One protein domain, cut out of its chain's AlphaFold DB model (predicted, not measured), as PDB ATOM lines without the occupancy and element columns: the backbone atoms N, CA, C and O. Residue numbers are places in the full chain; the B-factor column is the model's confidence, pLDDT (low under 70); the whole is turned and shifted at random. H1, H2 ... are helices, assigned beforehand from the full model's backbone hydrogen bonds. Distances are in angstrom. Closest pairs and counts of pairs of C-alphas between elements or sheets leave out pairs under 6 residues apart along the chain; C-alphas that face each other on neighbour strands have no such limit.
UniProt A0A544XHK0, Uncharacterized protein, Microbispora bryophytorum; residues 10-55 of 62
ATOM      1  N   VAL A  10      21.100  51.216 -35.842       96.12
ATOM      2  CA  VAL A  10      20.585  50.932 -34.496       96.12
ATOM      3  C   VAL A  10      21.410  49.827 -33.839       96.12
ATOM      4  O   VAL A  10      21.768  49.944 -32.669       96.12
ATOM      5  N   ALA A  11      21.771  48.781 -34.582       93.00
ATOM      6  CA  ALA A  11      22.683  47.751 -34.102       93.00
ATOM      7  C   ALA A  11      24.065  48.325 -33.766       93.00
ATOM      8  O   ALA A  11      24.640  47.951 -32.748       93.00
ATOM      9  N   GLN A  12      24.593  49.267 -34.552       95.31
ATOM     10  CA  GLN A  12      25.867  49.924 -34.235       95.31
ATOM     11  C   GLN A  12      25.803  50.682 -32.901       95.31
ATOM     12  O   GLN A  12      26.699  50.530 -32.068       95.31
ATOM     13  N   GLU A  13      24.734  51.450 -32.666       96.88
ATOM     14  CA  GLU A  13      24.515  52.153 -31.395       96.88
ATOM     15  C   GLU A  13      24.392  51.177 -30.215       96.88
ATOM     16  O   GLU A  13      24.947  51.417 -29.143       96.88
ATOM     17  N   GLN A  14      23.711  50.046 -30.414       94.69
ATOM     18  CA  GLN A  14      23.573  49.006 -29.394       94.69
ATOM     19  C   GLN A  14      24.903  48.320 -29.082       94.69
ATOM     20  O   GLN A  14      25.216  48.124 -27.911       94.69
ATOM     21  N   ILE A  15      25.700  47.999 -30.104       94.38
ATOM     22  CA  ILE A  15      27.038  47.419 -29.941       94.38
ATOM     23  C   ILE A  15      27.939  48.385 -29.166       94.38
ATOM     24  O   ILE A  15      28.649  47.959 -28.260       94.38
ATOM     25  N   ALA A  16      27.877  49.684 -29.472       95.25
ATOM     26  CA  ALA A  16      28.648  50.706 -28.766       95.25
ATOM     27  C   ALA A  16      28.226  50.887 -27.295       95.25
ATOM     28  O   ALA A  16      29.026  51.343 -26.482       95.25
ATOM     29  N   ALA A  17      26.985  50.536 -26.946       95.81
ATOM     30  CA  ALA A  17      26.465  50.604 -25.583       95.81
ATOM     31  C   ALA A  17      26.742  49.339 -24.747       95.81
ATOM     32  O   ALA A  17      26.399  49.310 -23.561       95.81
ATOM     33  N   LEU A  18      27.325  48.290 -25.339       92.81
ATOM     34  CA  LEU A  18      27.628  47.051 -24.627       92.81
ATOM     35  C   LEU A  18      28.747  47.245 -23.587       92.81
ATOM     36  O   LEU A  18      29.696  47.992 -23.830       92.81
ATOM     37  N   PRO A  19      28.692  46.519 -22.456       93.69
ATOM     38  CA  PRO A  19      29.839  46.372 -21.567       93.69
ATOM     39  C   PRO A  19      31.052  45.774 -22.295       93.69
ATOM     40  O   PRO A  19      30.896  44.899 -23.151       93.69
ATOM     41  N   ASP A  20      32.266  46.174 -21.907       91.19
ATOM     42  CA  ASP A  20      33.509  45.696 -22.533       91.19
ATOM     43  C   ASP A  20      33.636  44.162 -22.525       91.19
ATOM     44  O   ASP A  20      34.141  43.559 -23.474       91.19
ATOM     45  N   ASP A  21      33.161  43.499 -21.469       89.44
ATOM     46  CA  ASP A  21      33.206  42.042 -21.362       89.44
ATOM     47  C   ASP A  21      32.240  41.346 -22.336       89.44
ATOM     48  O   ASP A  21      32.551  40.260 -22.834       89.44
ATOM     49  N   ALA A  22      31.123  41.993 -22.685       91.50
ATOM     50  CA  ALA A  22      30.155  41.493 -23.657       91.50
ATOM     51  C   ALA A  22      30.701  41.525 -25.095       91.50
ATOM     52  O   ALA A  22      30.370  40.646 -25.897       91.50
ATOM     53  N   LEU A  23      31.598  42.468 -25.411       92.81
ATOM     54  CA  LEU A  23      32.205  42.599 -26.744       92.81
ATOM     55  C   LEU A  23      32.971  41.340 -27.163       92.81
ATOM     56  O   LEU A  23      32.934  40.952 -28.330       92.81
ATOM     57  N   ARG A  24      33.620  40.652 -26.214       92.88
ATOM     58  CA  ARG A  24      34.314  39.387 -26.497       92.88
ATOM     59  C   ARG A  24      33.350  38.296 -26.958       92.88
ATOM     60  O   ARG A  24      33.685  37.519 -27.851       92.88
ATOM     61  N   TYR A  25      32.181  38.208 -26.332       94.56
ATOM     62  CA  TYR A  25      31.176  37.213 -26.698       94.56
ATOM     63  C   TYR A  25      30.516  37.555 -28.031       94.56
ATOM     64  O   TYR A  25      30.302  36.656 -28.839       94.56
ATOM     65  N   LEU A  26      30.258  38.843 -28.282       94.56
ATOM     66  CA  LEU A  26      29.778  39.307 -29.577       94.56
ATOM     67  C   LEU A  26      30.776  38.956 -30.688       94.56
ATOM     68  O   LEU A  26      30.367  38.396 -31.696       94.56
ATOM     69  N   ALA A  27      32.075  39.202 -30.494       94.06
ATOM     70  CA  ALA A  27      33.103  38.851 -31.477       94.06
ATOM     71  C   ALA A  27      33.083  37.352 -31.829       94.06
ATOM     72  O   ALA A  27      33.046  36.999 -33.002       94.06
ATOM     73  N   GLY A  28      33.001  36.471 -30.824       93.69
ATOM     74  CA  GLY A  28      32.891  35.029 -31.070       93.69
ATOM     75  C   GLY A  28      31.594  34.625 -31.782       93.69
ATOM     76  O   GLY A  28      31.588  33.678 -32.568       93.69
ATOM     77  N   LEU A  29      30.495  35.345 -31.541       94.00
ATOM     78  CA  LEU A  29      29.258  35.146 -32.290       94.00
ATOM     79  C   LEU A  29      29.409  35.583 -33.758       94.00
ATOM     80  O   LEU A  29      28.922  34.880 -34.641       94.00
ATOM     81  N   LEU A  30      30.089  36.702 -34.026       93.69
ATOM     82  CA  LEU A  30      30.376  37.156 -35.391       93.69
ATOM     83  C   LEU A  30      31.219  36.109 -36.148       93.69
ATOM     84  O   LEU A  30      30.844  35.709 -37.247       93.69
ATOM     85  N   ASP A  31      32.258  35.556 -35.518       94.56
ATOM     86  CA  ASP A  31      33.052  34.463 -36.105       94.56
ATOM     87  C   ASP A  31      32.184  33.236 -36.449       94.56
ATOM     88  O   ASP A  31      32.331  32.620 -37.508       94.56
ATOM     89  N   LEU A  32      31.239  32.874 -35.570       93.06
ATOM     90  CA  LEU A  32      30.326  31.754 -35.807       93.06
ATOM     91  C   LEU A  32      29.408  32.007 -37.008       93.06
ATOM     92  O   LEU A  32      29.250  31.115 -37.840       93.06
ATOM     93  N   ILE A  33      28.806  33.193 -37.129       93.25
ATOM     94  CA  ILE A  33      27.866  33.474 -38.228       93.25
ATOM     95  C   ILE A  33      28.566  33.615 -39.590       93.25
ATOM     96  O   ILE A  33      27.932  33.377 -40.618       93.25
ATOM     97  N   GLU A  34      29.866  33.933 -39.628       93.75
ATOM     98  CA  GLU A  34      30.666  33.853 -40.861       93.75
ATOM     99  C   GLU A  34      30.833  32.408 -41.355       93.75
ATOM    100  O   GLU A  34      30.924  32.147 -42.564       93.75
ATOM    101  N   LEU A  35      30.859  31.444 -40.436       94.69
ATOM    102  CA  LEU A  35      30.974  30.023 -40.755       94.69
ATOM    103  C   LEU A  35      29.603  29.401 -41.043       94.69
ATOM    104  O   LEU A  35      29.423  28.764 -42.084       94.69
ATOM    105  N   GLU A  36      28.641  29.619 -40.148       93.75
ATOM    106  CA  GLU A  36      27.311  29.020 -40.164       93.75
ATOM    107  C   GLU A  36      26.231  30.050 -39.761       93.75
ATOM    108  O   GLU A  36      25.798  30.106 -38.608       93.75
ATOM    109  N   PRO A  37      25.721  30.858 -40.712       90.56
ATOM    110  CA  PRO A  37      24.749  31.923 -40.427       90.56
ATOM    111  C   PRO A  37      23.380  31.400 -39.962       90.56
ATOM    112  O   PRO A  37      22.533  32.167 -39.504       90.56
ATOM    113  N   TRP A  38      23.146  30.092 -40.083       90.38
ATOM    114  CA  TRP A  38      21.892  29.424 -39.740       90.38
ATOM    115  C   TRP A  38      21.946  28.646 -38.422       90.38
ATOM    116  O   TRP A  38      20.978  27.967 -38.099       90.38
ATOM    117  N   ALA A  39      23.029  28.770 -37.646       89.00
ATOM    118  CA  ALA A  39      23.210  28.056 -36.379       89.00
ATOM    119  C   ALA A  39      22.161  28.413 -35.297       89.00
ATOM    120  O   ALA A  39      22.024  27.703 -34.301       89.00
ATOM    121  N   GLY A  40      21.417  29.509 -35.481       88.56
ATOM    122  CA  GLY A  40      20.438  30.020 -34.523       88.56
ATOM    123  C   GLY A  40      19.018  29.506 -34.691       88.56
ATOM    124  O   GLY A  40      18.598  29.040 -35.752       88.56
ATOM    125  N   GLY A  41      18.225  29.688 -33.636       90.56
ATOM    126  CA  GLY A  41      16.788  29.439 -33.684       90.56
ATOM    127  C   GLY A  41      16.063  30.444 -34.589       90.56
ATOM    128  O   GLY A  41      16.564  31.549 -34.819       90.56
ATOM    129  N   PRO A  42      14.877  30.103 -35.121       93.06
ATOM    130  CA  PRO A  42      14.056  31.070 -35.838       93.06
ATOM    131  C   PRO A  42      13.623  32.200 -34.898       93.06
ATOM    132  O   PRO A  42      13.191  31.952 -33.774       93.06
ATOM    133  N   GLN A  43      13.675  33.443 -35.377       92.06
ATOM    134  CA  GLN A  43      13.210  34.601 -34.604       92.06
ATOM    135  C   GLN A  43      11.708  34.534 -34.287       92.06
ATOM    136  O   GLN A  43      11.263  34.992 -33.236       92.06
ATOM    137  N   SER A  44      10.919  33.933 -35.178       90.19
ATOM    138  CA  SER A  44       9.491  33.710 -34.979       90.19
ATOM    139  C   SER A  44       9.183  32.212 -35.023       90.19
ATOM    140  O   SER A  44       9.399  31.593 -36.067       90.19
ATOM    141  N   PRO A  45       8.612  31.619 -33.957       86.69
ATOM    142  CA  PRO A  45       8.207  30.209 -33.953       86.69
ATOM    143  C   PRO A  45       7.197  29.864 -35.056       86.69
ATOM    144  O   PRO A  45       7.187  28.753 -35.571       86.69
ATOM    145  N   SER A  46       6.376  30.837 -35.460       92.06
ATOM    146  CA  SER A  46       5.403  30.692 -36.549       92.06
ATOM    147  C   SER A  46       6.037  30.709 -37.946       92.06
ATOM    148  O   SER A  46       5.338  30.494 -38.934       92.06
ATOM    149  N   LYS A  47       7.343  30.997 -38.052       89.62
ATOM    150  CA  LYS A  47       8.128  30.999 -39.296       89.62
ATOM    151  C   LYS A  47       9.470  30.277 -39.068       89.62
ATOM    152  O   LYS A  47      10.510  30.937 -39.038       89.62
ATOM    153  N   PRO A  48       9.464  28.940 -38.912       86.62
ATOM    154  CA  PRO A  48      10.668  28.168 -38.584       86.62
ATOM    155  C   PRO A  48      11.773  28.268 -39.651       86.62
ATOM    156  O   PRO A  48      12.962  28.262 -39.324       86.62
ATOM    157  N   ASP A  49      11.377  28.457 -40.910       86.81
ATOM    158  CA  ASP A  49      12.279  28.631 -42.056       86.81
ATOM    159  C   ASP A  49      12.554  30.110 -42.392       86.81
ATOM    160  O   ASP A  49      13.052  30.435 -43.469       86.81
ATOM    161  N   GLY A  50      12.201  31.032 -41.490       87.69
ATOM    162  CA  GLY A  50      12.452  32.460 -41.666       87.69
ATOM    163  C   GLY A  50      13.942  32.782 -41.822       87.69
ATOM    164  O   GLY A  50      14.812  32.123 -41.253       87.69
ATOM    165  N   ASN A  51      14.241  33.840 -42.573       89.56
ATOM    166  CA  ASN A  51      15.611  34.308 -42.794       89.56
ATOM    167  C   ASN A  51      16.217  35.048 -41.585       89.56
ATOM    168  O   ASN A  51      17.419  35.283 -41.565       89.56
ATOM    169  N   MET A  52      15.406  35.400 -40.582       91.38
ATOM    170  CA  MET A  52      15.873  35.979 -39.323       91.38
ATOM    171  C   MET A  52      16.102  34.895 -38.269       91.38
ATOM    172  O   MET A  52      15.209  34.090 -37.978       91.38
ATOM    173  N   ARG A  53      17.290  34.923 -37.661       93.06
ATOM    174  CA  ARG A  53      17.719  34.000 -36.607       93.06
ATOM    175  C   ARG A  53      17.991  34.743 -35.306       93.06
ATOM    176  O   ARG A  53      18.331  35.922 -35.324       93.06
ATOM    177  N   VAL A  54      17.826  34.044 -34.187       93.19
ATOM    178  CA  VAL A  54      18.167  34.530 -32.846       93.19
ATOM    179  C   VAL A  54      19.365  33.745 -32.339       93.19
ATOM    180  O   VAL A  54      19.342  32.513 -32.315       93.19
ATOM    181  N   MET A  55      20.396  34.485 -31.939       91.75
ATOM    182  CA  MET A  55      21.661  33.962 -31.442       91.75
ATOM    183  C   MET A  55      21.970  34.605 -30.085       91.75
ATOM    184  O   MET A  55      22.456  35.736 -30.057       91.75
TER     185      MET A  55
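Overview. This is residues 10 to 55 of the 62 residues of an uncharacterized protein of Microbispora bryophytorum (UniProt A0A544XHK0). A short helix, H1, and a longer one, H2, make an open V, joined at its corner by a tight link, and from the far end of H2 a long loop with no named element, residues 36 to 55, folds back on itself. Near the neck of this loop, residues 41 to 42 and 53 to 54 form a short antiparallel pairing. The printed part has 46 residues, with two named helices, H1 then H2, holding 23 of them, and no named strand; its class is all helix. The whole is loose, with a radius of gyration of the C-alphas of 12.4 A, and only just elongated, spanning 34 by 23 by 14 A.

Arrangement. Begin with H1, residues 10 to 16, then pass the tight link of three residues to H2, residues 20 to 35. The two helices are close but not clearly touching: look at their closest C-alphas, those of Ile 15 and Leu 23, 7.8 A apart. Their lines stand at a steep tilt of 52 degrees, and they run opposite ways. In H1 every O i to N i+4 pair is within hydrogen-bond range; in H2, 10 of 12 are.

Along the chain. Find C-alpha 10 at (20.585, 50.932, -34.496), where H1 begins; it is 9.9 A long from first to last C-alpha. Then find C-alpha 20 at (33.509, 45.696, -22.533); from there H2 runs 24.2 A to C-alpha 35 at (30.974, 30.023, -40.755).

Size, cuts and confidence. The two C-alphas farthest apart are those of Asp 20 and Ser 46, 34.8 A. The printed part has no cut. The mean pLDDT of the printed part is 92.3, and no printed residue is under 70.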